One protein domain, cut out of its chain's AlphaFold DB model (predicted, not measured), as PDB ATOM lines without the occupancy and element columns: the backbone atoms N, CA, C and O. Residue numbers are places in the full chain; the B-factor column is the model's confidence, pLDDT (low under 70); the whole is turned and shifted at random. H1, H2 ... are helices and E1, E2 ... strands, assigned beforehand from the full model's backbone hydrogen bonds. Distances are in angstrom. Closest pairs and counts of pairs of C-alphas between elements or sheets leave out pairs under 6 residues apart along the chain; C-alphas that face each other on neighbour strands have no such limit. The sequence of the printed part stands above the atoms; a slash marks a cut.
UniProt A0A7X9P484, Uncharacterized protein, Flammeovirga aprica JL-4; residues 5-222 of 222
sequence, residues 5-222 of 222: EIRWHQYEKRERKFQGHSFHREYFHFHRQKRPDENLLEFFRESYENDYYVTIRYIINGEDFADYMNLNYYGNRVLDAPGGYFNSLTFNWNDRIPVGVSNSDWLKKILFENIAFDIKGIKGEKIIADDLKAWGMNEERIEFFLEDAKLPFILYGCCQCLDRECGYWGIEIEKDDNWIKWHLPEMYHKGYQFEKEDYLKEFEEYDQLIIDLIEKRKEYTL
ATOM      1  N   GLU A   5      30.955   0.793 -41.315       91.38
ATOM      2  CA  GLU A   5      29.912   1.659 -40.766       91.38
ATOM      3  C   GLU A   5      30.457   2.415 -39.547       91.38
ATOM      4  O   GLU A   5      31.191   1.848 -38.730       91.38
ATOM      5  N   ILE A   6      30.072   3.682 -39.390       86.12
ATOM      6  CA  ILE A   6      30.406   4.483 -38.208       86.12
ATOM      7  C   ILE A   6      29.191   4.603 -37.287       86.12
ATOM      8  O   ILE A   6      28.115   5.042 -37.686       86.12
ATOM      9  N   ARG A   7      29.370   4.277 -35.999       85.56
ATOM     10  CA  ARG A   7      28.338   4.482 -34.969       85.56
ATOM     11  C   ARG A   7      28.834   5.356 -33.830       85.56
ATOM     12  O   ARG A   7      29.953   5.210 -33.354       85.56
ATOM     13  N   TRP A   8      27.940   6.199 -33.330       81.75
ATOM     14  CA  TRP A   8      28.215   7.120 -32.231       81.75
ATOM     15  C   TRP A   8      27.472   6.717 -30.975       81.75
ATOM     16  O   TRP A   8      26.248   6.572 -30.995       81.75
ATOM     17  N   HIS A   9      28.195   6.565 -29.873       83.12
ATOM     18  CA  HIS A   9      27.636   6.134 -28.595       83.12
ATOM     19  C   HIS A   9      27.938   7.153 -27.502       83.12
ATOM     20  O   HIS A   9      29.070   7.614 -27.391       83.12
ATOM     21  N   GLN A  10      26.936   7.450 -26.679       82.69
ATOM     22  CA  GLN A  10      27.068   8.192 -25.430       82.69
ATOM     23  C   GLN A  10      27.255   7.229 -24.256       82.69
ATOM     24  O   GLN A  10      26.573   6.202 -24.163       82.69
ATOM     25  N   TYR A  11      28.121   7.610 -23.324       78.06
ATOM     26  CA  TYR A  11      28.354   6.934 -22.057       78.06
ATOM     27  C   TYR A  11      28.273   7.935 -20.911       78.06
ATOM     28  O   TYR A  11      28.813   9.032 -20.975       78.06
ATOM     29  N   GLU A  12      27.629   7.527 -19.831       79.38
ATOM     30  CA  GLU A  12      27.552   8.286 -18.590       79.38
ATOM     31  C   GLU A  12      28.570   7.728 -17.595       79.38
ATOM     32  O   GLU A  12      28.649   6.510 -17.391       79.38
ATOM     33  N   LYS A  13      29.320   8.607 -16.931       75.12
ATOM     34  CA  LYS A  13      30.184   8.208 -15.823       75.12
ATOM     35  C   LYS A  13      29.338   8.006 -14.565       75.12
ATOM     36  O   LYS A  13      28.670   8.921 -14.095       75.12
ATOM     37  N   ARG A  14      29.360   6.800 -14.002       74.00
ATOM     38  CA  ARG A  14      28.587   6.421 -12.813       74.00
ATOM     39  C   ARG A  14      29.485   5.907 -11.705       74.00
ATOM     40  O   ARG A  14      30.572   5.397 -11.939       74.00
ATOM     41  N   GLU A  15      28.996   5.963 -10.474       75.19
ATOM     42  CA  GLU A  15      29.676   5.366  -9.326       75.19
ATOM     43  C   GLU A  15      28.948   4.112  -8.850       75.19
ATOM     44  O   GLU A  15      27.726   4.100  -8.669       75.19
ATOM     45  N   ARG A  16      29.701   3.045  -8.574       67.31
ATOM     46  CA  ARG A  16      29.179   1.874  -7.868       67.31
ATOM     47  C   ARG A  16      29.628   1.906  -6.414       67.31
ATOM     48  O   ARG A  16      30.817   1.788  -6.121       67.31
ATOM     49  N   LYS A  17      28.665   1.995  -5.490       62.75
ATOM     50  CA  LYS A  17      28.911   1.771  -4.059       62.75
ATOM     51  C   LYS A  17      28.950   0.271  -3.783       62.75
ATOM     52  O   LYS A  17      27.948  -0.419  -3.973       62.75
ATOM     53  N   PHE A  18      30.085  -0.235  -3.317       62.88
ATOM     54  CA  PHE A  18      30.153  -1.580  -2.748       62.88
ATOM     55  C   PHE A  18      29.718  -1.521  -1.281       62.88
ATOM     56  O   PHE A  18      30.309  -0.800  -0.479       62.88
ATOM     57  N   GLN A  19      28.663  -2.257  -0.914       57.75
ATOM     58  CA  GLN A  19      28.256  -2.362   0.490       57.75
ATOM     59  C   GLN A  19      29.422  -2.911   1.327       57.75
ATOM     60  O   GLN A  19      29.972  -3.961   1.009       57.75
ATOM     61  N   GLY A  20      29.790  -2.196   2.394       63.53
ATOM     62  CA  GLY A  20      30.787  -2.637   3.379       63.53
ATOM     63  C   GLY A  20      32.233  -2.180   3.147       63.53
ATOM     64  O   GLY A  20      33.060  -2.401   4.028       63.53
ATOM     65  N   HIS A  21      32.549  -1.503   2.038       52.88
ATOM     66  CA  HIS A  21      33.894  -0.971   1.792       52.88
ATOM     67  C   HIS A  21      33.856   0.463   1.251       52.88
ATOM     68  O   HIS A  21      33.030   0.799   0.409       52.88
ATOM     69  N   SER A  22      34.782   1.311   1.702       49.19
ATOM     70  CA  SER A  22      34.924   2.724   1.311       49.19
ATOM     71  C   SER A  22      35.550   2.936  -0.077       49.19
ATOM     72  O   SER A  22      36.115   3.993  -0.343       49.19
ATOM     73  N   PHE A  23      35.490   1.939  -0.964       49.22
ATOM     74  CA  PHE A  23      35.992   2.071  -2.331       49.22
ATOM     75  C   PHE A  23      34.845   2.482  -3.258       49.22
ATOM     76  O   PHE A  23      33.902   1.720  -3.476       49.22
ATOM     77  N   HIS A  24      34.948   3.690  -3.810       52.25
ATOM     78  CA  HIS A  24      34.161   4.125  -4.957       52.25
ATOM     79  C   HIS A  24      34.804   3.520  -6.205       52.25
ATOM     80  O   HIS A  24      35.995   3.726  -6.443       52.25
ATOM     81  N   ARG A  25      34.050   2.736  -6.980       64.00
ATOM     82  CA  ARG A  25      34.487   2.323  -8.317       64.00
ATOM     83  C   ARG A  25      33.667   3.110  -9.324       64.00
ATOM     84  O   ARG A  25      32.466   2.869  -9.455       64.00
ATOM     85  N   GLU A  26      34.310   4.085  -9.950       64.81
ATOM     86  CA  GLU A  26      33.758   4.757 -11.119       64.81
ATOM     87  C   GLU A  26      33.654   3.744 -12.257       64.81
ATOM     88  O   GLU A  26      34.516   2.870 -12.394       64.81
ATOM     89  N   TYR A  27      32.562   3.822 -13.005       65.81
ATOM     90  CA  TYR A  27      32.276   2.946 -14.121       65.81
ATOM     91  C   TYR A  27      31.595   3.725 -15.253       65.81
ATOM     92  O   TYR A  27      30.957   4.742 -14.979       65.81
ATOM     93  N   PHE A  28      31.690   3.283 -16.507       71.25
ATOM     94  CA  PHE A  28      31.022   3.974 -17.613       71.25
ATOM     95  C   PHE A  28      29.848   3.154 -18.111       71.25
ATOM     96  O   PHE A  28      29.952   1.971 -18.429       71.25
ATOM     97  N   HIS A  29      28.687   3.788 -18.135       75.00
ATOM     98  CA  HIS A  29      27.439   3.150 -18.486       75.00
ATOM     99  C   HIS A  29      27.003   3.619 -19.862       75.00
ATOM    100  O   HIS A  29      26.850   4.818 -20.076       75.00
ATOM    101  N   PHE A  30      26.772   2.681 -20.779       81.69
ATOM    102  CA  PHE A  30      26.163   3.004 -22.064       81.69
ATOM    103  C   PHE A  30      24.839   3.740 -21.837       81.69
ATOM    104  O   PHE A  30      23.966   3.248 -21.121       81.69
ATOM    105  N   HIS A  31      24.714   4.918 -22.438       83.75
ATOM    106  CA  HIS A  31      23.520   5.741 -22.348       83.75
ATOM    107  C   HIS A  31      22.632   5.521 -23.575       83.75
ATOM    108  O   HIS A  31      21.524   4.997 -23.454       83.75
ATOM    109  N   ARG A  32      23.131   5.874 -24.768       90.62
ATOM    110  CA  ARG A  32      22.420   5.652 -26.034       90.62
ATOM    111  C   ARG A  32      23.357   5.669 -27.235       90.62
ATOM    112  O   ARG A  32      24.462   6.199 -27.182       90.62
ATOM    113  N   GLN A  33      22.860   5.139 -28.344       90.00
ATOM    114  CA  GLN A  33      23.447   5.323 -29.666       90.00
ATOM    115  C   GLN A  33      22.753   6.499 -30.368       90.00
ATOM    116  O   GLN A  33      21.538   6.669 -30.227       90.00
ATOM    117  N   LYS A  34      23.513   7.298 -31.126       91.31
ATOM    118  CA  LYS A  34      22.969   8.312 -32.034       91.31
ATOM    119  C   LYS A  34      22.054   7.647 -33.059       91.31
ATOM    120  O   LYS A  34      22.423   6.645 -33.676       91.31
ATOM    121  N   ARG A  35      20.865   8.199 -33.259       92.38
ATOM    122  CA  ARG A  35      19.931   7.716 -34.277       92.38
ATOM    123  C   ARG A  35      20.337   8.231 -35.667       92.38
ATOM    124  O   ARG A  35      20.942   9.301 -35.764       92.38
ATOM    125  N   PRO A  36      19.998   7.512 -36.751       89.12
ATOM    126  CA  PRO A  36      20.346   7.945 -38.107       89.12
ATOM    127  C   PRO A  36      19.768   9.314 -38.500       89.12
ATOM    128  O   PRO A  36      20.350  10.002 -39.326       89.12
ATOM    129  N   ASP A  37      18.638   9.713 -37.909       90.31
ATOM    130  CA  ASP A  37      17.942  10.979 -38.168       90.31
ATOM    131  C   ASP A  37      18.436  12.155 -37.308       90.31
ATOM    132  O   ASP A  37      18.016  13.294 -37.515       90.31
ATOM    133  N   GLU A  38      19.302  11.905 -36.326       90.50
ATOM    134  CA  GLU A  38      19.848  12.956 -35.466       90.50
ATOM    135  C   GLU A  38      20.991  13.692 -36.163       90.50
ATOM    136  O   GLU A  38      21.852  13.069 -36.771       90.50
ATOM    137  N   ASN A  39      21.046  15.017 -36.024       86.12
ATOM    138  CA  ASN A  39      22.197  15.800 -36.462       86.12
ATOM    139  C   ASN A  39      23.381  15.582 -35.497       86.12
ATOM    140  O   ASN A  39      23.220  15.680 -34.277       86.12
ATOM    141  N   LEU A  40      24.572  15.297 -36.030       83.12
ATOM    142  CA  LEU A  40      25.770  15.024 -35.228       83.12
ATOM    143  C   LEU A  40      26.220  16.186 -34.335       83.12
ATOM    144  O   LEU A  40      26.637  15.956 -33.200       83.12
ATOM    145  N   LEU A  41      26.112  17.428 -34.809       78.81
ATOM    146  CA  LEU A  41      26.473  18.609 -34.023       78.81
ATOM    147  C   LEU A  41      25.564  18.748 -32.794       78.81
ATOM    148  O   LEU A  41      26.047  19.000 -31.690       78.81
ATOM    149  N   GLU A  42      24.260  18.528 -32.970       82.06
ATOM    150  CA  GLU A  42      23.290  18.517 -31.870       82.06
ATOM    151  C   GLU A  42      23.506  17.334 -30.919       82.06
ATOM    152  O   GLU A  42      23.441  17.514 -29.702       82.06
ATOM    153  N   PHE A  43      23.848  16.153 -31.442       85.38
ATOM    154  CA  PHE A  43      24.222  14.996 -30.624       85.38
ATOM    155  C   PHE A  43      25.429  15.301 -29.724       85.38
ATOM    156  O   PHE A  43      25.407  14.990 -28.530       85.38
ATOM    157  N   PHE A  44      26.473  15.955 -30.245       78.31
ATOM    158  CA  PHE A  44      27.610  16.374 -29.419       78.31
ATOM    159  C   PHE A  44      27.252  17.463 -28.421       78.31
ATOM    160  O   PHE A  44      27.692  17.388 -27.275       78.31
ATOM    161  N   ARG A  45      26.445  18.450 -28.827       76.69
ATOM    162  CA  ARG A  45      25.983  19.512 -27.929       76.69
ATOM    163  C   ARG A  45      25.235  18.921 -26.735       76.69
ATOM    164  O   ARG A  45      25.564  19.245 -25.600       76.69
ATOM    165  N   GLU A  46      24.290  18.018 -26.987       83.31
ATOM    166  CA  GLU A  46      23.551  17.307 -25.940       83.31
ATOM    167  C   GLU A  46      24.489  16.489 -25.048       83.31
ATOM    168  O   GLU A  46      24.360  16.536 -23.826       83.31
ATOM    169  N   SER A  47      25.448  15.772 -25.646       80.38
ATOM    170  CA  SER A  47      26.429  14.985 -24.890       80.38
ATOM    171  C   SER A  47      27.216  15.869 -23.925       80.38
ATOM    172  O   SER A  47      27.315  15.560 -22.743       80.38
ATOM    173  N   TYR A  48      27.707  17.011 -24.407       75.56
ATOM    174  CA  TYR A  48      28.450  17.971 -23.598       75.56
ATOM    175  C   TYR A  48      27.593  18.593 -22.488       75.56
ATOM    176  O   TYR A  48      28.025  18.666 -21.340       75.56
ATOM    177  N   GLU A  49      26.370  19.026 -22.808       77.06
ATOM    178  CA  GLU A  49      25.459  19.662 -21.846       77.06
ATOM    179  C   GLU A  49      25.038  18.724 -20.704       77.06
ATOM    180  O   GLU A  49      24.719  19.202 -19.614       77.06
ATOM    181  N   ASN A  50      25.064  17.407 -20.937       79.31
ATOM    182  CA  ASN A  50      24.674  16.383 -19.967       79.31
ATOM    183  C   ASN A  50      25.853  15.592 -19.381       79.31
ATOM    184  O   ASN A  50      25.623  14.603 -18.688       79.31
ATOM    185  N   ASP A  51      27.092  16.020 -19.631       76.00
ATOM    186  CA  ASP A  51      28.304  15.341 -19.152       76.00
ATOM    187  C   ASP A  51      28.403  13.863 -19.593       76.00
ATOM    188  O   ASP A  51      28.771  12.956 -18.841       76.00
ATOM    189  N   TYR A  52      28.023  13.612 -20.846       78.31
ATOM    190  CA  TYR A  52      28.189  12.322 -21.500       78.31
ATOM    191  C   TYR A  52      29.474  12.278 -22.316       78.31
ATOM    192  O   TYR A  52      29.786  13.167 -23.108       78.31
ATOM    193  N   TYR A  53      30.169  11.158 -22.178       74.81
ATOM    194  CA  TYR A  53      31.316  10.783 -22.984       74.81
ATOM    195  C   TYR A  53      30.837  10.243 -24.321       74.81
ATOM    196  O   TYR A  53      29.900   9.445 -24.366       74.81
ATOM    197  N   VAL A  54      31.498  10.625 -25.406       75.12
ATOM    198  CA  VAL A  54      31.142  10.172 -26.749       75.12
ATOM    199  C   VAL A  54      32.227   9.265 -27.290       75.12
ATOM    200  O   VAL A  54      33.401   9.609 -27.256       75.12
ATOM    201  N   THR A  55      31.845   8.108 -27.821       74.81
ATOM    202  CA  THR A  55      32.769   7.202 -28.514       74.81
ATOM    203  C   THR A  55      32.314   6.953 -29.938       74.81
ATOM    204  O   THR A  55      31.110   6.899 -30.207       74.81
ATOM    205  N   ILE A  56      33.289   6.716 -30.807       76.50
ATOM    206  CA  ILE A  56      33.083   6.261 -32.178       76.50
ATOM    207  C   ILE A  56      33.341   4.759 -32.224       76.50
ATOM    208  O   ILE A  56      34.394   4.295 -31.785       76.50
ATOM    209  N   ARG A  57      32.391   4.004 -32.767       77.12
ATOM    210  CA  ARG A  57      32.563   2.594 -33.114       77.12
ATOM    211  C   ARG A  57      32.745   2.478 -34.620       77.12
ATOM    212  O   ARG A  57      31.931   3.005 -35.378       77.12
ATOM    213  N   TYR A  58      33.785   1.762 -35.026       80.06
ATOM    214  CA  TYR A  58      34.003   1.373 -36.414       80.06
ATOM    215  C   TYR A  58      33.466  -0.037 -36.585       80.06
ATOM    216  O   TYR A  58      34.041  -0.983 -36.060       80.06
ATOM    217  N   ILE A  59      32.348  -0.192 -37.272       85.56
ATOM    218  CA  ILE A  59      31.738  -1.492 -37.502       85.56
ATOM    219  C   ILE A  59      32.265  -2.027 -38.830       85.56
ATOM    220  O   ILE A  59      31.938  -1.504 -39.892       85.56
ATOM    221  N   ILE A  60      33.085  -3.073 -38.773       86.81
ATOM    222  CA  ILE A  60      33.651  -3.730 -39.950       86.81
ATOM    223  C   ILE A  60      33.004  -5.104 -40.102       86.81
ATOM    224  O   ILE A  60      33.051  -5.919 -39.185       86.81
ATOM    225  N   ASN A  61      32.380  -5.374 -41.251       88.81
ATOM    226  CA  ASN A  61      31.638  -6.623 -41.509       88.81
ATOM    227  C   ASN A  61      30.576  -6.966 -40.443       88.81
ATOM    228  O   ASN A  61      30.319  -8.136 -40.163       88.81
ATOM    229  N   GLY A  62      29.949  -5.946 -39.849       85.06
ATOM    230  CA  GLY A  62      28.932  -6.109 -38.804       85.06
ATOM    231  C   GLY A  62      29.487  -6.277 -37.389       85.06
ATOM    232  O   GLY A  62      28.703  -6.399 -36.448       85.06
ATOM    233  N   GLU A  63      30.806  -6.240 -37.220       78.94
ATOM    234  CA  GLU A  63      31.461  -6.411 -35.931       78.94
ATOM    235  C   GLU A  63      32.194  -5.135 -35.512       78.94
ATOM    236  O   GLU A  63      32.745  -4.417 -36.343       78.94
ATOM    237  N   ASP A  64      32.199  -4.834 -34.216       75.31
ATOM    238  CA  ASP A  64      32.859  -3.634 -33.718       75.31
ATOM    239  C   ASP A  64      34.381  -3.810 -33.706       75.31
ATOM    240  O   ASP A  64      34.966  -4.504 -32.872       75.31
ATOM    241  N   PHE A  65      35.045  -3.138 -34.635       71.50
ATOM    242  CA  PHE A  65      36.492  -3.114 -34.738       71.50
ATOM    243  C   PHE A  65      37.161  -2.472 -33.511       71.50
ATOM    244  O   PHE A  65      38.274  -2.860 -33.155       71.50
ATOM    245  N   ALA A  66      36.484  -1.562 -32.798       58.03
ATOM    246  CA  ALA A  66      36.986  -1.013 -31.536       58.03
ATOM    247  C   ALA A  66      36.985  -2.057 -30.401       58.03
ATOM    248  O   ALA A  66      37.848  -1.998 -29.518       58.03
ATOM    249  N   ASP A  67      36.076  -3.039 -30.449       51.25
ATOM    250  CA  ASP A  67      36.095  -4.186 -29.535       51.25
ATOM    251  C   ASP A  67      37.257  -5.144 -29.879       51.25
ATOM    252  O   ASP A  67      37.922  -5.650 -28.971       51.25
ATOM    253  N   TYR A  68      37.591  -5.313 -31.168       45.25
ATOM    254  CA  TYR A  68      38.753  -6.104 -31.620       45.25
ATOM    255  C   TYR A  68      40.112  -5.464 -31.326       45.25
ATOM    256  O   TYR A  68      41.055  -6.170 -30.966       45.25
ATOM    257  N   MET A  69      40.215  -4.134 -31.401       48.84
ATOM    258  CA  MET A  69      41.399  -3.372 -30.971       48.84
ATOM    259  C   MET A  69      41.525  -3.240 -29.446       48.84
ATOM    260  O   MET A  69      42.289  -2.417 -28.945       48.84
ATOM    261  N   ASN A  70      40.751  -4.017 -28.690       47.97
ATOM    262  CA  ASN A  70      40.870  -4.139 -27.249       47.97
ATOM    263  C   ASN A  70      40.978  -2.802 -26.494       47.97
ATOM    264  O   ASN A  70      41.746  -2.658 -25.543       47.97
ATOM    265  N   LEU A  71      40.165  -1.819 -26.890       43.19
ATOM    266  CA  LEU A  71      39.998  -0.601 -26.096       43.19
ATOM    267  C   LEU A  71      39.212  -0.873 -24.795       43.19
ATOM    268  O   LEU A  71      39.177  -0.007 -23.932       43.19
ATOM    269  N   ASN A  72      38.615  -2.068 -24.640       34.53
ATOM    270  CA  ASN A  72      37.630  -2.375 -23.595       34.53
ATOM    271  C   ASN A  72      37.823  -3.701 -22.822       34.53
ATOM    272  O   ASN A  72      36.948  -4.034 -22.022       34.53
ATOM    273  N   TYR A  73      38.895  -4.488 -23.007       31.66
ATOM    274  CA  TYR A  73      38.949  -5.829 -22.393       31.66
ATOM    275  C   TYR A  73      40.214  -6.116 -21.568       31.66
ATOM    276  O   TYR A  73      41.175  -6.734 -22.016       31.66
ATOM    277  N   TYR A  74      40.166  -5.779 -20.273       30.38
ATOM    278  CA  TYR A  74      40.961  -6.481 -19.258       30.38
ATOM    279  C   TYR A  74      40.058  -7.329 -18.351       30.38
ATOM    280  O   TYR A  74      39.031  -6.884 -17.839       30.38
ATOM    281  N   GLY A  75      40.442  -8.597 -18.183       28.72
ATOM    282  CA  GLY A  75      39.625  -9.660 -17.600       28.72
ATOM    283  C   GLY A  75      39.090  -9.371 -16.194       28.72
ATOM    284  O   GLY A  75      39.789  -8.857 -15.324       28.72
ATOM    285  N   ASN A  76      37.827  -9.744 -15.957       32.66
ATOM    286  CA  ASN A  76      37.119  -9.685 -14.666       32.66
ATOM    287  C   ASN A  76      37.127  -8.325 -13.928       32.66
ATOM    288  O   ASN A  76      36.704  -8.246 -12.769       32.66
ATOM    289  N   ARG A  77      37.589  -7.237 -14.555       30.61
ATOM    290  CA  ARG A  77      37.794  -5.938 -13.914       30.61
ATOM    291  C   ARG A  77      37.612  -4.800 -14.930       30.61
ATOM    292  O   ARG A  77      38.522  -4.531 -15.689       30.61
ATOM    293  N   VAL A  78      36.506  -4.058 -14.770       31.58
ATOM    294  CA  VAL A  78      36.278  -2.680 -15.268       31.58
ATOM    295  C   VAL A  78      36.023  -2.571 -16.776       31.58
ATOM    296  O   VAL A  78      36.952  -2.459 -17.563       31.58
ATOM    297  N   LEU A  79      34.745  -2.516 -17.149       32.72
ATOM    298  CA  LEU A  79      34.236  -2.121 -18.473       32.72
ATOM    299  C   LEU A  79      34.301  -0.587 -18.665       32.72
ATOM    300  O   LEU A  79      33.438   0.001 -19.307       32.72
ATOM    301  N   ASP A  80      35.273   0.081 -18.037       40.62
ATOM    302  CA  ASP A  80      35.078   1.464 -17.602       40.62
ATOM    303  C   ASP A  80      36.179   2.441 -18.020       40.62
ATOM    304  O   ASP A  80      36.737   3.163 -17.192       40.62
ATOM    305  N   ALA A  81      36.408   2.534 -19.327       38.03
ATOM    306  CA  ALA A  81      36.893   3.760 -19.956       38.03
ATOM    307  C   ALA A  81      36.329   3.864 -21.393       38.03
ATOM    308  O   ALA A  81      36.724   3.077 -22.248       38.03
ATOM    309  N   PRO A  82      35.409   4.797 -21.705       37.75
ATOM    310  CA  PRO A  82      34.971   5.097 -23.054       37.75
ATOM    311  C   PRO A  82      36.108   5.863 -23.713       37.75
ATOM    312  O   PRO A  82      36.226   7.081 -23.606       37.75
ATOM    313  N   GLY A  83      36.991   5.110 -24.350       44.12
ATOM    314  CA  GLY A  83      38.200   5.643 -24.943       44.12
ATOM    315  C   GLY A  83      39.409   5.172 -24.164       44.12
ATOM    316  O   GLY A  83      39.774   5.723 -23.128       44.12
ATOM    317  N   GLY A  84      40.117   4.198 -24.728       42.53
ATOM    318  CA  GLY A  84      41.555   4.230 -24.539       42.53
ATOM    319  C   GLY A  84      42.032   5.621 -24.953       42.53
ATOM    320  O   GLY A  84      41.590   6.130 -25.987       42.53
ATOM    321  N   TYR A  85      42.933   6.203 -24.167       39.25
ATOM    322  CA  TYR A  85      43.671   7.455 -24.399       39.25
ATOM    323  C   TYR A  85      44.344   7.579 -25.796       39.25
ATOM    324  O   TYR A  85      45.113   8.500 -26.045       39.25
ATOM    325  N   PHE A  86      44.090   6.636 -26.706       44.62
ATOM    326  CA  PHE A  86      44.829   6.367 -27.930       44.62
ATOM    327  C   PHE A  86      43.938   6.123 -29.162       44.62
ATOM    328  O   PHE A  86      44.479   6.045 -30.260       44.62
ATOM    329  N   ASN A  87      42.598   6.073 -29.041       50.00
ATOM    330  CA  ASN A  87      41.735   6.297 -30.214       50.00
ATOM    331  C   ASN A  87      41.695   7.810 -30.449       50.00
ATOM    332  O   ASN A  87      40.993   8.509 -29.720       50.00
ATOM    333  N   SER A  88      42.484   8.301 -31.409       54.06
ATOM    334  CA  SER A  88      42.740   9.733 -31.622       54.06
ATOM    335  C   SER A  88      41.462  10.566 -31.666       54.06
ATOM    336  O   SER A  88      41.391  11.584 -30.986       54.06
ATOM    337  N   LEU A  89      40.417  10.094 -32.351       60.53
ATOM    338  CA  LEU A  89      39.149  10.813 -32.459       60.53
ATOM    339  C   LEU A  89      38.353  10.794 -31.147       60.53
ATOM    340  O   LEU A  89      38.042  11.838 -30.591       60.53
ATOM    341  N   THR A  90      38.059   9.624 -30.578       59.59
ATOM    342  CA  THR A  90      37.299   9.562 -29.307       59.59
ATOM    343  C   THR A  90      38.027  10.311 -28.179       59.59
ATOM    344  O   THR A  90      37.407  11.033 -27.400       59.59
ATOM    345  N   PHE A  91      39.355  10.199 -28.131       57.41
ATOM    346  CA  PHE A  91      40.209  10.920 -27.191       57.41
ATOM    347  C   PHE A  91      40.179  12.437 -27.414       57.41
ATOM    348  O   PHE A  91      39.929  13.186 -26.472       57.41
ATOM    349  N   ASN A  92      40.382  12.911 -28.649       60.97
ATOM    350  CA  ASN A  92      40.345  14.343 -28.953       60.97
ATOM    351  C   ASN A  92      38.982  14.968 -28.597       60.97
ATOM    352  O   ASN A  92      38.931  16.153 -28.273       60.97
ATOM    353  N   TRP A  93      37.900  14.181 -28.625       62.47
ATOM    354  CA  TRP A  93      36.552  14.642 -28.312       62.47
ATOM    355  C   TRP A  93      36.345  14.690 -26.798       62.47
ATOM    356  O   TRP A  93      35.901  15.709 -26.284       62.47
ATOM    357  N   ASN A  94      36.695  13.626 -26.074       59.44
ATOM    358  CA  ASN A  94      36.399  13.521 -24.643       59.44
ATOM    359  C   ASN A  94      37.395  14.278 -23.751       59.44
ATOM    360  O   ASN A  94      36.984  14.929 -22.795       59.44
ATOM    361  N   ASP A  95      38.696  14.227 -24.048       54.28
ATOM    362  CA  ASP A  95      39.729  14.738 -23.132       54.28
ATOM    363  C   ASP A  95      40.038  16.219 -23.338       54.28
ATOM    364  O   ASP A  95      40.487  16.911 -22.420       54.28
ATOM    365  N   ARG A  96      39.795  16.733 -24.547       52.41
ATOM    366  CA  ARG A  96      40.045  18.143 -24.867       52.41
ATOM    367  C   ARG A  96      38.799  19.026 -24.737       52.41
ATOM    368  O   ARG A  96      38.910  20.249 -24.819       52.41
ATOM    369  N   ILE A  97      37.646  18.427 -24.430       50.62
ATOM    370  CA  ILE A  97      36.424  19.116 -24.015       50.62
ATOM    371  C   ILE A  97      36.247  18.893 -22.498       50.62
ATOM    372  O   ILE A  97      35.604  17.936 -22.084       50.62
ATOM    373  N   PRO A  98      36.840  19.735 -21.629       41.62
ATOM    374  CA  PRO A  98      36.849  19.476 -20.192       41.62
ATOM    375  C   PRO A  98      35.440  19.489 -19.583       41.62
ATOM    376  O   PRO A  98      34.722  20.494 -19.659       41.62
ATOM    377  N   VAL A  99      35.110  18.382 -18.916       43.31
ATOM    378  CA  VAL A  99      33.948  18.192 -18.041       43.31
ATOM    379  C   VAL A  99      33.943  19.237 -16.920       43.31
ATOM    380  O   VAL A  99      34.956  19.470 -16.258       43.31
ATOM    381  N   GLY A 100      32.797  19.883 -16.689       43.69
ATOM    382  CA  GLY A 100      32.567  20.703 -15.492       43.69
ATOM    383  C   GLY A 100      33.207  22.100 -15.461       43.69
ATOM    384  O   GLY A 100      33.155  22.760 -14.423       43.69
ATOM    385  N   VAL A 101      33.773  22.603 -16.567       36.75
ATOM    386  CA  VAL A 101      34.293  23.985 -16.640       36.75
ATOM    387  C   VAL A 101      33.260  24.902 -17.295       36.75
ATOM    388  O   VAL A 101      32.892  24.687 -18.450       36.75
ATOM    389  N   SER A 102      32.837  25.934 -16.554       39.75
ATOM    390  CA  SER A 102      31.827  26.948 -16.901       39.75
ATOM    391  C   SER A 102      31.661  27.226 -18.399       39.75
ATOM    392  O   SER A 102      32.642  27.464 -19.106       39.75
ATOM    393  N   ASN A 103      30.400  27.267 -18.834       51.28
ATOM    394  CA  ASN A 103      29.949  27.630 -20.176       51.28
ATOM    395  C   ASN A 103      30.666  28.864 -20.749       51.28
ATOM    396  O   ASN A 103      30.334  30.001 -20.417       51.28
ATOM    397  N   SER A 104      31.587  28.624 -21.680       48.41
ATOM    398  CA  SER A 104      31.930  29.541 -22.764       48.41
ATOM    399  C   SER A 104      32.482  28.725 -23.941       48.41
ATOM    400  O   SER A 104      33.505  28.053 -23.826       48.41
ATOM    401  N   ASP A 105      31.714  28.713 -25.036       55.78
ATOM    402  CA  ASP A 105      31.965  28.071 -26.335       55.78
ATOM    403  C   ASP A 105      32.573  26.661 -26.311       55.78
ATOM    404  O   ASP A 105      33.759  26.462 -26.572       55.78
ATOM    405  N   TRP A 106      31.730  25.641 -26.146       52.41
ATOM    406  CA  TRP A 106      32.091  24.263 -26.507       52.41
ATOM    407  C   TRP A 106      32.622  24.166 -27.957       52.41
ATOM    408  O   TRP A 106      33.527  23.388 -28.229       52.41
ATOM    409  N   LEU A 107      32.162  25.056 -28.847       52.62
ATOM    410  CA  LEU A 107      32.678  25.272 -30.204       52.62
ATOM    411  C   LEU A 107      34.146  25.735 -30.259       52.62
ATOM    412  O   LEU A 107      34.858  25.365 -31.185       52.62
ATOM    413  N   LYS A 108      34.618  26.515 -29.275       52.09
ATOM    414  CA  LYS A 108      36.035  26.902 -29.132       52.09
ATOM    415  C   LYS A 108      36.870  25.810 -28.455       52.09
ATOM    416  O   LYS A 108      38.084  25.797 -28.628       52.09
ATOM    417  N   LYS A 109      36.238  24.933 -27.661       52.00
ATOM    418  CA  LYS A 109      36.886  23.808 -26.954       52.00
ATOM    419  C   LYS A 109      37.024  22.558 -27.823       52.00
ATOM    420  O   LYS A 109      37.978  21.808 -27.646       52.00
ATOM    421  N   ILE A 110      36.123  22.351 -28.787       53.50
ATOM    422  CA  ILE A 110      36.368  21.430 -29.893       53.50
ATOM    423  C   ILE A 110      37.600  21.949 -30.623       53.50
ATOM    424  O   ILE A 110      37.573  23.007 -31.250       53.50
ATOM    425  N   LEU A 111      38.698  21.202 -30.549       61.62
ATOM    426  CA  LEU A 111      39.886  21.501 -31.336       61.62
ATOM    427  C   LEU A 111      39.637  21.053 -32.765       61.62
ATOM    428  O   LEU A 111      40.195  20.057 -33.221       61.62
ATOM    429  N   PHE A 112      38.772  21.813 -33.433       69.38
ATOM    430  CA  PHE A 112      38.318  21.650 -34.804       69.38
ATOM    431  C   PHE A 112      39.444  21.206 -35.743       69.38
ATOM    432  O   PHE A 112      39.281  20.307 -36.553       69.38
ATOM    433  N   GLU A 113      40.621  21.777 -35.545       72.88
ATOM    434  CA  GLU A 113      41.851  21.483 -36.264       72.88
ATOM    435  C   GLU A 113      42.367  20.033 -36.120       72.88
ATOM    436  O   GLU A 113      42.795  19.459 -37.110       72.88
ATOM    437  N   ASN A 114      42.311  19.417 -34.929       71.88
ATOM    438  CA  ASN A 114      42.758  18.035 -34.705       71.88
ATOM    439  C   ASN A 114      41.684  17.068 -35.204       71.88
ATOM    440  O   ASN A 114      41.995  16.080 -35.851       71.88
ATOM    441  N   ILE A 115      40.416  17.413 -34.959       75.12
ATOM    442  CA  ILE A 115      39.256  16.666 -35.444       75.12
ATOM    443  C   ILE A 115      39.281  16.551 -36.967       75.12
ATOM    444  O   ILE A 115      39.210  15.455 -37.515       75.12
ATOM    445  N   ALA A 116      39.394  17.688 -37.651       79.62
ATOM    446  CA  ALA A 116      39.374  17.740 -39.102       79.62
ATOM    447  C   ALA A 116      40.636  17.113 -39.710       79.62
ATOM    448  O   ALA A 116      40.537  16.427 -40.727       79.62
ATOM    449  N   PHE A 117      41.798  17.285 -39.065       79.94
ATOM    450  CA  PHE A 117      43.035  16.604 -39.445       79.94
ATOM    451  C   PHE A 117      42.886  15.078 -39.388       79.94
ATOM    452  O   PHE A 117      43.117  14.409 -40.394       79.94
ATOM    453  N   ASP A 118      42.440  14.538 -38.248       77.94
ATOM    454  CA  ASP A 118      42.282  13.097 -38.049       77.94
ATOM    455  C   ASP A 118      41.261  12.508 -39.033       77.94
ATOM    456  O   ASP A 118      41.519  11.480 -39.653       77.94
ATOM    457  N   ILE A 119      40.117  13.174 -39.238       82.06
ATOM    458  CA  ILE A 119      39.095  12.713 -40.188       82.06
ATOM    459  C   ILE A 119      39.624  12.695 -41.618       82.06
ATOM    460  O   ILE A 119      39.464  11.684 -42.305       82.06
ATOM    461  N   LYS A 120      40.308  13.755 -42.070       85.81
ATOM    462  CA  LYS A 120      40.945  13.747 -43.394       85.81
ATOM    463  C   LYS A 120      41.970  12.625 -43.519       85.81
ATOM    464  O   LYS A 120      41.987  11.946 -44.544       85.81
ATOM    465  N   GLY A 121      42.773  12.397 -42.483       80.62
ATOM    466  CA  GLY A 121      43.734  11.299 -42.432       80.62
ATOM    467  C   GLY A 121      43.082   9.925 -42.600       80.62
ATOM    468  O   GLY A 121      43.510   9.141 -43.444       80.62
ATOM    469  N   ILE A 122      41.986   9.662 -41.885       80.38
ATOM    470  CA  ILE A 122      41.246   8.387 -41.945       80.38
ATOM    471  C   ILE A 122      40.542   8.192 -43.291       80.38
ATOM    472  O   ILE A 122      40.493   7.078 -43.817       80.38
ATOM    473  N   LYS A 123      40.027   9.270 -43.885       85.19
ATOM    474  CA  LYS A 123      39.498   9.265 -45.260       85.19
ATOM    475  C   LYS A 123      40.604   9.070 -46.306       85.19
ATOM    476  O   LYS A 123      40.318   8.847 -47.482       85.19
ATOM    477  N   GLY A 124      41.870   9.172 -45.894       77.88
ATOM    478  CA  GLY A 124      43.032   9.154 -46.770       77.88
ATOM    479  C   GLY A 124      43.106  10.393 -47.655       77.88
ATOM    480  O   GLY A 124      43.687  10.336 -48.731       77.88
ATOM    481  N   GLU A 125      42.493  11.512 -47.287       84.00
ATOM    482  CA  GLU A 125      42.518  12.740 -48.076       84.00
ATOM    483  C   GLU A 125      43.860  13.468 -47.979       84.00
ATOM    484  O   GLU A 125      44.614  13.331 -47.018       84.00
ATOM    485  N   LYS A 126      44.176  14.273 -49.001       86.25
ATOM    486  CA  LYS A 126      45.370  15.118 -48.956       86.25
ATOM    487  C   LYS A 126      45.106  16.315 -48.049       86.25
ATOM    488  O   LYS A 126      44.148  17.051 -48.268       86.25
ATOM    489  N   ILE A 127      46.011  16.544 -47.107       87.44
ATOM    490  CA  ILE A 127      45.997  17.714 -46.231       87.44
ATOM    491  C   ILE A 127      46.779  18.837 -46.914       87.44
ATOM    492  O   ILE A 127      47.918  18.640 -47.348       87.44
ATOM    493  N   ILE A 128      46.153  20.006 -47.068       91.12
ATOM    494  CA  ILE A 128      46.765  21.178 -47.706       91.12
ATOM    495  C   ILE A 128      46.690  22.413 -46.808       91.12
ATOM    496  O   ILE A 128      45.838  22.518 -45.931       91.12
ATOM    497  N   ALA A 129      47.574  23.382 -47.056       90.25
ATOM    498  CA  ALA A 129      47.692  24.588 -46.236       90.25
ATOM    499  C   ALA A 129      46.373  25.371 -46.117       90.25
ATOM    500  O   ALA A 129      46.090  25.939 -45.068       90.25
ATOM    501  N   ASP A 130      45.569  25.400 -47.180       90.50
ATOM    502  CA  ASP A 130      44.307  26.141 -47.187       90.50
ATOM    503  C   ASP A 130      43.246  25.502 -46.281       90.50
ATOM    504  O   ASP A 130      42.504  26.235 -45.629       90.50
ATOM    505  N   ASP A 131      43.237  24.169 -46.145       88.88
ATOM    506  CA  ASP A 131      42.391  23.483 -45.158       88.88
ATOM    507  C   ASP A 131      42.782  23.910 -43.742       88.88
ATOM    508  O   ASP A 131      41.951  24.358 -42.959       88.88
ATOM    509  N   LEU A 132      44.080  23.845 -43.436       87.25
ATOM    510  CA  LEU A 132      44.629  24.154 -42.115       87.25
ATOM    511  C   LEU A 132      44.359  25.618 -41.718       87.25
ATOM    512  O   LEU A 132      44.020  25.912 -40.569       87.25
ATOM    513  N   LYS A 133      44.424  26.541 -42.689       87.81
ATOM    514  CA  LYS A 133      44.015  27.945 -42.518       87.81
ATOM    515  C   LYS A 133      42.513  28.096 -42.305       87.81
ATOM    516  O   LYS A 133      42.110  28.910 -41.480       87.81
ATOM    517  N   ALA A 134      41.678  27.340 -43.019       85.56
ATOM    518  CA  ALA A 134      40.230  27.342 -42.797       85.56
ATOM    519  C   ALA A 134      39.876  26.788 -41.406       85.56
ATOM    520  O   ALA A 134      38.948  27.270 -40.755       85.56
ATOM    521  N   TRP A 135      40.684  25.853 -40.902       83.69
ATOM    522  CA  TRP A 135      40.660  25.373 -39.518       83.69
ATOM    523  C   TRP A 135      41.306  26.334 -38.525       83.69
ATOM    524  O   TRP A 135      41.310  26.096 -37.318       83.69
ATOM    525  N   GLY A 136      41.765  27.475 -39.043       79.75
ATOM    526  CA  GLY A 136      42.338  28.631 -38.375       79.75
ATOM    527  C   GLY A 136      43.460  28.294 -37.420       79.75
ATOM    528  O   GLY A 136      43.516  28.844 -36.317       79.75
ATOM    529  N   MET A 137      44.326  27.401 -37.892       84.00
ATOM    530  CA  MET A 137      45.681  27.227 -37.403       84.00
ATOM    531  C   MET A 137      46.526  28.467 -37.740       84.00
ATOM    532  O   MET A 137      46.301  29.142 -38.746       84.00
ATOM    533  N   ASN A 138      47.509  28.767 -36.891       86.50
ATOM    534  CA  ASN A 138      48.535  29.770 -37.181       86.50
ATOM    535  C   ASN A 138      49.651  29.170 -38.065       86.50
ATOM    536  O   ASN A 138      49.670  27.965 -38.305       86.50
ATOM    537  N   GLU A 139      50.583  30.001 -38.541       89.31
ATOM    538  CA  GLU A 139      51.654  29.572 -39.458       89.31
ATOM    539  C   GLU A 139      52.523  28.440 -38.884       89.31
ATOM    540  O   GLU A 139      52.708  27.428 -39.551       89.31
ATOM    541  N   GLU A 140      52.956  28.553 -37.623       88.81
ATOM    542  CA  GLU A 140      53.762  27.526 -36.939       88.81
ATOM    543  C   GLU A 140      53.061  26.157 -36.917       88.81
ATOM    544  O   GLU A 140      53.669  25.116 -37.164       88.81
ATOM    545  N   ARG A 141      51.749  26.142 -36.666       85.00
ATOM    546  CA  ARG A 141      50.966  24.903 -36.645       85.00
ATOM    547  C   ARG A 141      50.689  24.361 -38.036       85.00
ATOM    548  O   ARG A 141      50.688  23.147 -38.208       85.00
ATOM    549  N   ILE A 142      50.474  25.232 -39.021       90.00
ATOM    550  CA  ILE A 142      50.333  24.820 -40.420       90.00
ATOM    551  C   ILE A 142      51.593  24.073 -40.863       90.00
ATOM    552  O   ILE A 142      51.478  22.996 -41.440       90.00
ATOM    553  N   GLU A 143      52.780  24.606 -40.563       90.38
ATOM    554  CA  GLU A 143      54.049  23.945 -40.885       90.38
ATOM    555  C   GLU A 143      54.153  22.569 -40.222       90.38
ATOM    556  O   GLU A 143      54.410  21.584 -40.913       90.38
ATOM    557  N   PHE A 144      53.862  22.477 -38.919       88.44
ATOM    558  CA  PHE A 144      53.852  21.204 -38.195       88.44
ATOM    559  C   PHE A 144      52.945  20.157 -38.861       88.44
ATOM    560  O   PHE A 144      53.400  19.059 -39.173       88.44
ATOM    561  N   PHE A 145      51.678  20.494 -39.122       85.62
ATOM    562  CA  PHE A 145      50.712  19.539 -39.676       85.62
ATOM    563  C   PHE A 145      50.977  19.191 -41.146       85.62
ATOM    564  O   PHE A 145      50.651  18.087 -41.576       85.62
ATOM    565  N   LEU A 146      51.575  20.093 -41.930       90.19
ATOM    566  CA  LEU A 146      51.998  19.777 -43.298       90.19
ATOM    567  C   LEU A 146      53.192  18.827 -43.333       90.19
ATOM    568  O   LEU A 146      53.267  18.001 -44.241       90.19
ATOM    569  N   GLU A 147      54.127  18.945 -42.387       87.25
ATOM    570  CA  GLU A 147      55.211  17.971 -42.238       87.25
ATOM    571  C   GLU A 147      54.675  16.621 -41.749       87.25
ATOM    572  O   GLU A 147      55.032  15.591 -42.321       87.25
ATOM    573  N   ASP A 148      53.766  16.621 -40.769       81.94
ATOM    574  CA  ASP A 148      53.123  15.404 -40.258       81.94
ATOM    575  C   ASP A 148      52.325  14.672 -41.351       81.94
ATOM    576  O   ASP A 148      52.453  13.464 -41.518       81.94
ATOM    577  N   ALA A 149      51.615  15.412 -42.213       82.88
ATOM    578  CA  ALA A 149      50.861  14.864 -43.345       82.88
ATOM    579  C   ALA A 149      51.720  14.194 -44.439       82.88
ATOM    580  O   ALA A 149      51.172  13.599 -45.371       82.88
ATOM    581  N   LYS A 150      53.057  14.308 -44.380       83.75
ATOM    582  CA  LYS A 150      53.965  13.545 -45.258       83.75
ATOM    583  C   LYS A 150      54.198  12.124 -44.755       83.75
ATOM    584  O   LYS A 150      54.670  11.286 -45.523       83.75
ATOM    585  N   LEU A 151      53.934  11.870 -43.476       79.88
ATOM    586  CA  LEU A 151      54.030  10.548 -42.881       79.88
ATOM    587  C   LEU A 151      52.767   9.744 -43.224       79.88
ATOM    588  O   LEU A 151      51.701  10.330 -43.433       79.88
ATOM    589  N   PRO A 152      52.854   8.405 -43.297       71.94
ATOM    590  CA  PRO A 152      51.662   7.570 -43.358       71.94
ATOM    591  C   PRO A 152      50.730   7.916 -42.197       71.94
ATOM    592  O   PRO A 152      51.178   8.017 -41.052       71.94
ATOM    593  N   PHE A 153      49.441   8.101 -42.488       73.88
ATOM    594  CA  PHE A 153      48.471   8.317 -41.425       73.88
ATOM    595  C   PHE A 153      48.328   7.026 -40.626       73.88
ATOM    596  O   PHE A 153      48.050   5.967 -41.195       73.88
ATOM    597  N   ILE A 154      48.550   7.126 -39.317       67.81
ATOM    598  CA  ILE A 154      48.568   5.988 -38.410       67.81
ATOM    599  C   ILE A 154      47.499   6.181 -37.339       67.81
ATOM    600  O   ILE A 154      47.605   7.070 -36.496       67.81
ATOM    601  N   LEU A 155      46.500   5.297 -37.328       64.50
ATOM    602  CA  LEU A 155      45.633   5.132 -36.161       64.50
ATOM    603  C   LEU A 155      46.295   4.181 -35.172       64.50
ATOM    604  O   LEU A 155      46.724   3.094 -35.553       64.50
ATOM    605  N   TYR A 156      46.347   4.566 -33.901       59.44
ATOM    606  CA  TYR A 156      46.893   3.711 -32.854       59.44
ATOM    607  C   TYR A 156      45.800   2.813 -32.262       59.44
ATOM    608  O   TYR A 156      44.788   3.287 -31.746       59.44
ATOM    609  N   GLY A 157      46.023   1.502 -32.321       56.19
ATOM    610  CA  GLY A 157      45.253   0.489 -31.602       56.19
ATOM    611  C   GLY A 157      45.979  -0.027 -30.368       56.19
ATOM    612  O   GLY A 157      47.200   0.077 -30.275       56.19
ATOM    613  N   CYS A 158      45.235  -0.595 -29.418       53.22
ATOM    614  CA  CYS A 158      45.789  -1.356 -28.295       53.22
ATOM    615  C   CYS A 158      45.608  -2.865 -28.566       53.22
ATOM    616  O   CYS A 158      44.805  -3.264 -29.404       53.22
ATOM    617  N   CYS A 159      46.360  -3.734 -27.897       48.09
ATOM    618  CA  CYS A 159      46.166  -5.188 -27.960       48.09
ATOM    619  C   CYS A 159      45.990  -5.765 -26.553       48.09
ATOM    620  O   CYS A 159      46.617  -5.293 -25.603       48.09
ATOM    621  N   GLN A 160      45.177  -6.822 -26.417       51.88
ATOM    622  CA  GLN A 160      45.006  -7.512 -25.136       51.88
ATOM    623  C   GLN A 160      46.268  -8.246 -24.702       51.88
ATOM    624  O   GLN A 160      46.855  -9.014 -25.466       51.88
ATOM    625  N   CYS A 161      46.566  -8.151 -23.410       49.75
ATOM    626  CA  CYS A 161      47.616  -8.908 -22.742       49.75
ATOM    627  C   CYS A 161      47.119 -10.326 -22.380       49.75
ATOM    628  O   CYS A 161      47.122 -10.715 -21.215       49.75
ATOM    629  N   LEU A 162      46.617 -11.079 -23.368       39.50
ATOM    630  CA  LEU A 162      46.166 -12.462 -23.156       39.50
ATOM    631  C   LEU A 162      47.280 -13.501 -23.274       39.50
ATOM    632  O   LEU A 162      46.986 -14.637 -22.960       39.50
ATOM    633  N   ASP A 163      48.489 -13.102 -23.700       36.34
ATOM    634  CA  ASP A 163      49.767 -13.861 -23.676       36.34
ATOM    635  C   ASP A 163      50.919 -13.098 -24.390       36.34
ATOM    636  O   ASP A 163      52.045 -13.587 -24.480       36.34
ATOM    637  N   ARG A 164      50.660 -11.901 -24.942       42.00
ATOM    638  CA  ARG A 164      51.627 -11.083 -25.696       42.00
ATOM    639  C   ARG A 164      51.760  -9.690 -25.086       42.00
ATOM    640  O   ARG A 164      50.844  -9.222 -24.411       42.00
ATOM    641  N   GLU A 165      52.925  -9.078 -25.291       42.19
ATOM    642  CA  GLU A 165      53.283  -7.765 -24.751       42.19
ATOM    643  C   GLU A 165      52.203  -6.722 -25.071       42.19
ATOM    644  O   GLU A 165      51.751  -6.602 -26.210       42.19
ATOM    645  N   CYS A 166      51.776  -5.981 -24.047       49.81
ATOM    646  CA  CYS A 166      50.869  -4.857 -24.215       49.81
ATOM    647  C   CYS A 166      51.579  -3.797 -25.085       49.81
ATOM    648  O   CYS A 166      52.687  -3.376 -24.750       49.81
ATOM    649  N   GLY A 167      50.966  -3.365 -26.190       50.22
ATOM    650  CA  GLY A 167      51.610  -2.444 -27.124       50.22
ATOM    651  C   GLY A 167      50.627  -1.704 -28.020       50.22
ATOM    652  O   GLY A 167      49.534  -2.199 -28.305       50.22
ATOM    653  N   TYR A 168      51.044  -0.513 -28.453       58.62
ATOM    654  CA  TYR A 168      50.353   0.246 -29.486       58.62
ATOM    655  C   TYR A 168      50.801  -0.233 -30.850       58.62
ATOM    656  O   TYR A 168      51.990  -0.467 -31.073       58.62
ATOM    657  N   TRP A 169      49.859  -0.342 -31.769       62.12
ATOM    658  CA  TRP A 169      50.166  -0.678 -33.145       62.12
ATOM    659  C   TRP A 169      49.454   0.272 -34.090       62.12
ATOM    660  O   TRP A 169      48.339   0.714 -33.823       62.12
ATOM    661  N   GLY A 170      50.148   0.614 -35.169       68.44
ATOM    662  CA  GLY A 170      49.628   1.513 -36.178       68.44
ATOM    663  C   GLY A 170      48.764   0.795 -37.206       68.44
ATOM    664  O   GLY A 170      49.092  -0.322 -37.608       68.44
ATOM    665  N   ILE A 171      47.696   1.453 -37.646       76.31
ATOM    666  CA  ILE A 171      46.960   1.115 -38.865       76.31
ATOM    667  C   ILE A 171      47.417   2.073 -39.954       76.31
ATOM    668  O   ILE A 171      47.198   3.274 -39.824       76.31
ATOM    669  N   GLU A 172      48.013   1.550 -41.018       82.88
ATOM    670  CA  GLU A 172      48.355   2.335 -42.206       82.88
ATOM    671  C   GLU A 172      47.207   2.272 -43.220       82.88
ATOM    672  O   GLU A 172      46.621   1.211 -43.444       82.88
ATOM    673  N   ILE A 173      46.873   3.404 -43.838       84.06
ATOM    674  CA  ILE A 173      45.763   3.511 -44.790       84.06
ATOM    675  C   ILE A 173      46.316   3.720 -46.202       84.06
ATOM    676  O   ILE A 173      46.929   4.743 -46.502       84.06
ATOM    677  N   GLU A 174      46.062   2.755 -47.084       87.25
ATOM    678  CA  GLU A 174      46.357   2.818 -48.518       87.25
ATOM    679  C   GLU A 174      45.064   3.056 -49.311       87.25
ATOM    680  O   GLU A 174      43.982   2.629 -48.906       87.25
ATOM    681  N   LYS A 175      45.159   3.729 -50.458       83.81
ATOM    682  CA  LYS A 175      43.999   4.048 -51.297       83.81
ATOM    683  C   LYS A 175      44.321   3.977 -52.783       83.81
ATOM    684  O   LYS A 175      45.443   4.253 -53.203       83.81
ATOM    685  N   ASP A 176      43.276   3.734 -53.557       87.31
ATOM    686  CA  ASP A 176      43.257   3.777 -55.018       87.31
ATOM    687  C   ASP A 176      41.976   4.500 -55.485       87.31
ATOM    688  O   ASP A 176      41.224   5.080 -54.688       87.31
ATOM    689  N   ASP A 177      41.705   4.495 -56.783       89.38
ATOM    690  CA  ASP A 177      40.509   5.082 -57.375       89.38
ATOM    691  C   ASP A 177      39.228   4.371 -56.925       89.38
ATOM    692  O   ASP A 177      38.205   5.033 -56.789       89.38
ATOM    693  N   ASN A 178      39.298   3.071 -56.609       94.25
ATOM    694  CA  ASN A 178      38.119   2.237 -56.330       94.25
ATOM    695  C   ASN A 178      38.058   1.658 -54.908       94.25
ATOM    696  O   ASN A 178      37.051   1.062 -54.532       94.25
ATOM    697  N   TRP A 179      39.136   1.750 -54.127       93.69
ATOM    698  CA  TRP A 179      39.191   1.097 -52.819       93.69
ATOM    699  C   TRP A 179      40.036   1.858 -51.804       93.69
ATOM    700  O   TRP A 179      40.918   2.647 -52.157       93.69
ATOM    701  N   ILE A 180      39.757   1.578 -50.532       91.81
ATOM    702  CA  ILE A 180      40.555   1.990 -49.374       91.81
ATOM    703  C   ILE A 180      40.933   0.729 -48.604       91.81
ATOM    704  O   ILE A 180      40.093  -0.141 -48.373       91.81
ATOM    705  N   LYS A 181      42.205   0.599 -48.233       91.00
ATOM    706  CA  LYS A 181      42.744  -0.568 -47.544       91.00
ATOM    707  C   LYS A 181      43.407  -0.154 -46.244       91.00
ATOM    708  O   LYS A 181      44.279   0.706 -46.227       91.00
ATOM    709  N   TRP A 182      42.997  -0.799 -45.163       88.50
ATOM    710  CA  TRP A 182      43.645  -0.688 -43.868       88.50
ATOM    711  C   TRP A 182      44.641  -1.832 -43.717       88.50
ATOM    712  O   TRP A 182      44.279  -3.013 -43.795       88.50
ATOM    713  N   HIS A 183      45.897  -1.473 -43.488       86.31
ATOM    714  CA  HIS A 183      46.982  -2.388 -43.181       86.31
ATOM    715  C   HIS A 183      47.145  -2.480 -41.674       86.31
ATOM    716  O   HIS A 183      47.379  -1.487 -40.989       86.31
ATOM    717  N   LEU A 184      47.002  -3.699 -41.169       78.94
ATOM    718  CA  LEU A 184      47.173  -4.038 -39.767       78.94
ATOM    719  C   LEU A 184      48.391  -4.956 -39.643       78.94
ATOM    720  O   LEU A 184      48.648  -5.737 -40.565       78.94
ATOM    721  N   PRO A 185      49.131  -4.929 -38.522       72.81
ATOM    722  CA  PRO A 185      50.206  -5.884 -38.323       72.81
ATOM    723  C   PRO A 185      49.640  -7.308 -38.302       72.81
ATOM    724  O   PRO A 185      48.810  -7.650 -37.454       72.81
ATOM    725  N   GLU A 186      50.135  -8.154 -39.208       71.25
ATOM    726  CA  GLU A 186      49.616  -9.511 -39.448       71.25
ATOM    727  C   GLU A 186      49.601 -10.391 -38.188       71.25
ATOM    728  O   GLU A 186      48.795 -11.309 -38.061       71.25
ATOM    729  N   MET A 187      50.484 -10.100 -37.227       65.25
ATOM    730  CA  MET A 187      50.565 -10.815 -35.954       65.25
ATOM    731  C   MET A 187      49.350 -10.600 -35.038       65.25
ATOM    732  O   MET A 187      49.178 -11.382 -34.096       65.25
ATOM    733  N   TYR A 188      48.544  -9.563 -35.289       62.12
ATOM    734  CA  TYR A 188      47.375  -9.193 -34.488       62.12
ATOM    735  C   TYR A 188      46.064  -9.330 -35.259       62.12
ATOM    736  O   TYR A 188      45.076  -9.776 -34.678       62.12
ATOM    737  N   HIS A 189      46.035  -8.965 -36.544       70.25
ATOM    738  CA  HIS A 189      44.797  -8.971 -37.318       70.25
ATOM    739  C   HIS A 189      45.047  -9.027 -38.834       70.25
ATOM    740  O   HIS A 189      46.091  -8.590 -39.317       70.25
ATOM    741  N   LYS A 190      44.063  -9.518 -39.603       81.38
ATOM    742  CA  LYS A 190      44.050  -9.340 -41.067       81.38
ATOM    743  C   LYS A 190      43.831  -7.866 -41.431       81.38
ATOM    744  O   LYS A 190      43.114  -7.169 -40.712       81.38
ATOM    745  N   GLY A 191      44.377  -7.433 -42.567       84.88
ATOM    746  CA  GLY A 191      44.001  -6.170 -43.208       84.88
ATOM    747  C   GLY A 191      42.546  -6.168 -43.692       84.88
ATOM    748  O   GLY A 191      41.952  -7.235 -43.886       84.88
ATOM    749  N   TYR A 192      42.002  -4.975 -43.925       89.81
ATOM    750  CA  TYR A 192      40.657  -4.774 -44.475       89.81
ATOM    751  C   TYR A 192      40.714  -3.986 -45.769       89.81
ATOM    752  O   TYR A 192      41.549  -3.097 -45.907       89.81
ATOM    753  N   GLN A 193      39.825  -4.295 -46.705       94.62
ATOM    754  CA  GLN A 193      39.713  -3.572 -47.964       94.62
ATOM    755  C   GLN A 193      38.253  -3.254 -48.266       94.62
ATOM    756  O   GLN A 193      37.433  -4.154 -48.465       94.62
ATOM    757  N   PHE A 194      37.962  -1.964 -48.351       94.94
ATOM    758  CA  PHE A 194      36.636  -1.402 -48.541       94.94
ATOM    759  C   PHE A 194      36.460  -0.906 -49.975       94.94
ATOM    760  O   PHE A 194      37.419  -0.470 -50.621       94.94
ATOM    761  N   GLU A 195      35.221  -0.953 -50.456       96.50
ATOM    762  CA  GLU A 195      34.816  -0.158 -51.613       96.50
ATOM    763  C   GLU A 195      34.849   1.324 -51.199       96.50
ATOM    764  O   GLU A 195      34.494   1.673 -50.069       96.50
ATOM    765  N   LYS A 196      35.415   2.180 -52.052       93.62
ATOM    766  CA  LYS A 196      35.762   3.552 -51.672       93.62
ATOM    767  C   LYS A 196      34.535   4.438 -51.506       93.62
ATOM    768  O   LYS A 196      34.538   5.260 -50.593       93.62
ATOM    769  N   GLU A 197      33.539   4.312 -52.375       94.50
ATOM    770  CA  GLU A 197      32.316   5.118 -52.306       94.50
ATOM    771  C   GLU A 197      31.548   4.819 -51.014       94.50
ATOM    772  O   GLU A 197      31.278   5.736 -50.239       94.50
ATOM    773  N   ASP A 198      31.319   3.538 -50.721       95.19
ATOM    774  CA  ASP A 198      30.670   3.063 -49.498       95.19
ATOM    775  C   ASP A 198      31.442   3.496 -48.242       95.19
ATOM    776  O   ASP A 198      30.843   3.972 -47.279       95.19
ATOM    777  N   TYR A 199      32.777   3.390 -48.248       94.19
ATOM    778  CA  TYR A 199      33.603   3.822 -47.116       94.19
ATOM    779  C   TYR A 199      33.526   5.333 -46.881       94.19
ATOM    780  O   TYR A 199      33.367   5.771 -45.745       94.19
ATOM    781  N   LEU A 200      33.664   6.143 -47.937       93.06
ATOM    782  CA  LEU A 200      33.666   7.603 -47.814       93.06
ATOM    783  C   LEU A 200      32.291   8.149 -47.431       93.06
ATOM    784  O   LEU A 200      32.224   9.161 -46.733       93.06
ATOM    785  N   LYS A 201      31.215   7.461 -47.823       94.06
ATOM    786  CA  LYS A 201      29.844   7.816 -47.453       94.06
ATOM    787  C   LYS A 201      29.631   7.864 -45.939       94.06
ATOM    788  O   LYS A 201      28.947   8.754 -45.443       94.06
ATOM    789  N   GLU A 202      30.281   6.978 -45.185       91.62
ATOM    790  CA  GLU A 202      30.206   6.970 -43.714       91.62
ATOM    791  C   GLU A 202      30.791   8.242 -43.068       91.62
ATOM    792  O   GLU A 202      30.535   8.524 -41.897       91.62
ATOM    793  N   PHE A 203      31.549   9.046 -43.823       90.00
ATOM    794  CA  PHE A 203      32.135  10.303 -43.356       90.00
ATOM    795  C   PHE A 203      31.352  11.559 -43.767       90.00
ATOM    796  O   PHE A 203      31.718  12.648 -43.329       90.00
ATOM    797  N   GLU A 204      30.261  11.447 -44.533       90.50
ATOM    798  CA  GLU A 204      29.464  12.608 -44.978       90.50
ATOM    799  C   GLU A 204      28.971  13.463 -43.799       90.50
ATOM    800  O   GLU A 204      28.994  14.694 -43.846       90.50
ATOM    801  N   GLU A 205      28.576  12.821 -42.697       84.31
ATOM    802  CA  GLU A 205      28.115  13.527 -41.500       84.31
ATOM    803  C   GLU A 205      29.253  14.284 -40.787       84.31
ATOM    804  O   GLU A 205      29.029  15.360 -40.224       84.31
ATOM    805  N   TYR A 206      30.489  13.776 -40.852       84.88
ATOM    806  CA  TYR A 206      31.663  14.509 -40.371       84.88
ATOM    807  C   TYR A 206      32.009  15.690 -41.265       84.88
ATOM    808  O   TYR A 206      32.385  16.741 -40.753       84.88
ATOM    809  N   ASP A 207      31.897  15.531 -42.583       86.50
ATOM    810  CA  ASP A 207      32.159  16.622 -43.519       86.50
ATOM    811  C   ASP A 207      31.188  17.777 -43.263       86.50
ATOM    812  O   ASP A 207      31.612  18.931 -43.150       86.50
ATOM    813  N   GLN A 208      29.902  17.466 -43.061       85.62
ATOM    814  CA  GLN A 208      28.907  18.468 -42.691       85.62
ATOM    815  C   GLN A 208      29.209  19.099 -41.328       85.62
ATOM    816  O   GLN A 208      29.175  20.321 -41.205       85.62
ATOM    817  N   LEU A 209      29.577  18.301 -40.319       81.44
ATOM    818  CA  LEU A 209      30.009  18.816 -39.017       81.44
ATOM    819  C   LEU A 209      31.179  19.802 -39.166       81.44
ATOM    820  O   LEU A 209      31.155  20.879 -38.578       81.44
ATOM    821  N   ILE A 210      32.210  19.446 -39.933       82.00
ATOM    822  CA  ILE A 210      33.391  20.286 -40.168       82.00
ATOM    823  C   ILE A 210      32.975  21.612 -40.815       82.00
ATOM    824  O   ILE A 210      33.439  22.667 -40.381       82.00
ATOM    825  N   ILE A 211      32.080  21.577 -41.807       84.25
ATOM    826  CA  ILE A 211      31.526  22.777 -42.453       84.25
ATOM    827  C   ILE A 211      30.773  23.644 -41.437       84.25
ATOM    828  O   ILE A 211      31.095  24.826 -41.300       84.25
ATOM    829  N   ASP A 212      29.847  23.060 -40.674       79.62
ATOM    830  CA  ASP A 212      29.049  23.773 -39.669       79.62
ATOM    831  C   ASP A 212      29.948  24.448 -38.616       79.62
ATOM    832  O   ASP A 212      29.709  25.585 -38.199       79.62
ATOM    833  N   LEU A 213      31.019  23.765 -38.194       77.06
ATOM    834  CA  LEU A 213      32.004  24.296 -37.250       77.06
ATOM    835  C   LEU A 213      32.802  25.472 -37.846       77.06
ATOM    836  O   LEU A 213      33.031  26.464 -37.144       77.06
ATOM    837  N   ILE A 214      33.197  25.404 -39.127       78.38
ATOM    838  CA  ILE A 214      33.849  26.523 -39.838       78.38
ATOM    839  C   ILE A 214      32.922  27.736 -39.887       78.38
ATOM    840  O   ILE A 214      33.364  28.859 -39.630       78.38
ATOM    841  N   GLU A 215      31.657  27.529 -40.252       80.81
ATOM    842  CA  GLU A 215      30.676  28.606 -40.388       80.81
ATOM    843  C   GLU A 215      30.407  29.281 -39.048       80.81
ATOM    844  O   GLU A 215      30.598  30.495 -38.935       80.81
ATOM    845  N   LYS A 216      30.111  28.497 -38.005       75.38
ATOM    846  CA  LYS A 216      29.917  29.022 -36.648       75.38
ATOM    847  C   LYS A 216      31.129  29.802 -36.156       75.38
ATOM    848  O   LYS A 216      30.975  30.863 -35.563       75.38
ATOM    849  N   ARG A 217      32.357  29.340 -36.425       73.12
ATOM    850  CA  ARG A 217      33.569  30.081 -36.035       73.12
ATOM    851  C   ARG A 217      33.611  31.489 -36.631       73.12
ATOM    852  O   ARG A 217      34.001  32.412 -35.918       73.12
ATOM    853  N   LYS A 218      33.238  31.652 -37.905       73.44
ATOM    854  CA  LYS A 218      33.252  32.962 -38.580       73.44
ATOM    855  C   LYS A 218      32.358  33.969 -37.858       73.44
ATOM    856  O   LYS A 218      32.750  35.127 -37.747       73.44
ATOM    857  N   GLU A 219      31.225  33.520 -37.317       74.31
ATOM    858  CA  GLU A 219      30.295  34.351 -36.537       74.31
ATOM    859  C   GLU A 219      30.927  34.906 -35.250       74.31
ATOM    860  O   GLU A 219      30.610  36.020 -34.852       74.31
ATOM    861  N   TYR A 220      31.848  34.170 -34.616       63.34
ATOM    862  CA  TYR A 220      32.511  34.587 -33.368       63.34
ATOM    863  C   TYR A 220      33.767  35.446 -33.563       63.34
ATOM    864  O   TYR A 220      34.318  35.955 -32.586       63.34
ATOM    865  N   THR A 221      34.281  35.533 -34.791       61.44
ATOM    866  CA  THR A 221      35.479  36.322 -35.136       61.44
ATOM    867  C   THR A 221      35.158  37.687 -35.754       61.44
ATOM    868  O   THR A 221      36.089  38.428 -36.072       61.44
ATOM    869  N   LEU A 222      33.870  37.999 -35.926       48.97
ATOM    870  CA  LEU A 222      33.329  39.291 -36.367       48.97
ATOM    871  C   LEU A 222      32.843  40.113 -35.166       48.97
ATOM    872  O   LEU A 222      32.973  41.355 -35.238       48.97
TER     873      LEU A 222
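Overview. This is residues 5 to 222 of the 222 residues of an uncharacterized protein of Flammeovirga aprica JL-4 (UniProt A0A7X9P484). Two antiparallel sheets, the long, twisted E2 E1 E3, whose hairpin tip at residues 17 to 24 sticks out, and the curled E4 E5 E6 E7 at one end of H5, have a group of helices, H1, H3, H4, H5, H6, H7 and H9, gathered to one side of them. H3 is near the middle, between E3 and H5; H9 runs side by side with H5, H1 covers E3, and H6 and H7 form an outlying corner. The printed part has 218 residues, with nine named helices and seven named strands in the order E1 E2 H1 E3 H2 H3 H4 H5 H6 H7 E4 E5 E6 E7 H8 H9; the class is mixed. It is compact, with a radius of gyration of the C-alphas of 18.6 A and spans of 60 by 47 by 37 A.

Along the chain. E1, residues 5 to 17, starts at C-alpha 5 (29.912, 1.659, -40.766) and is 36.7 A long. E2 is 24 to 33, 27.0 A; H1 40 to 49; E3 52 to 60, 25.1 A; H2 65 to 68; H3 88 to 94; H4 106 to 109; H5 112 to 122, 15.3 A. H6 is 129 to 134, H7 139 to 148, E4 154 to 157, E5 169 to 175, E6 179 to 183, E7 192 to 195 and H8 196 to 201. H9, 204 to 220, is 25.0 A long and ends at C-alpha 220 (32.511, 34.587, -33.368).

Arrangement. In the strongly twisted sheet E2 E1 E3, N 12 and O 29 of the hairpin E1 and E2 are 2.8 A apart, and N 7 and O 57 of E1 and E3 2.9 A, within hydrogen-bond range. E2, H1, E3 form a split strand-helix-strand unit, E1 lying between its strands, with a right-handed crossover. H1 runs along E3, at a height over the sheet of 8.8 A; H2 only grazes this sheet. H3 touches H5 (C-alphas of Leu 89 and Ile 115 closest, 6.6 A). H9 touches H5 with residues 206 to 213 alone, opposite ways at a shallow tilt of 20 degrees (Ala 116 and Ile 210, C-alphas 6.6 A), and also touches H1 and H4. H6 touches H7 (Leu 132 and Ile 142, C-alphas 6.0 A). E4 E5 E6 E7 is a meander, each strand the antiparallel neighbour of the one before; N 171 and O 155, N 174 and O 181, and N 182 and O 192 are each 2.8 A apart. H8 is on this sheet, over none of its strands, but only just: two of its C-alphas fall on E6. Every O i to N i+4 pair is within hydrogen-bond range in H1, H3, H5, H6, H7 and H8, and 12 of 13 in H9; H2 and H4 are too short for one.

Size, cuts and confidence. The C-alphas of Gly 20 and Asp 177, the two farthest apart, are 62.0 A apart. The printed part has no cut. The links H2 to H3, H3 to H4 and E4 to E5 are long. The mean pLDDT of the printed part is 71.4, and 81 residues are under 70, among them 66 to 112 and 154 to 170.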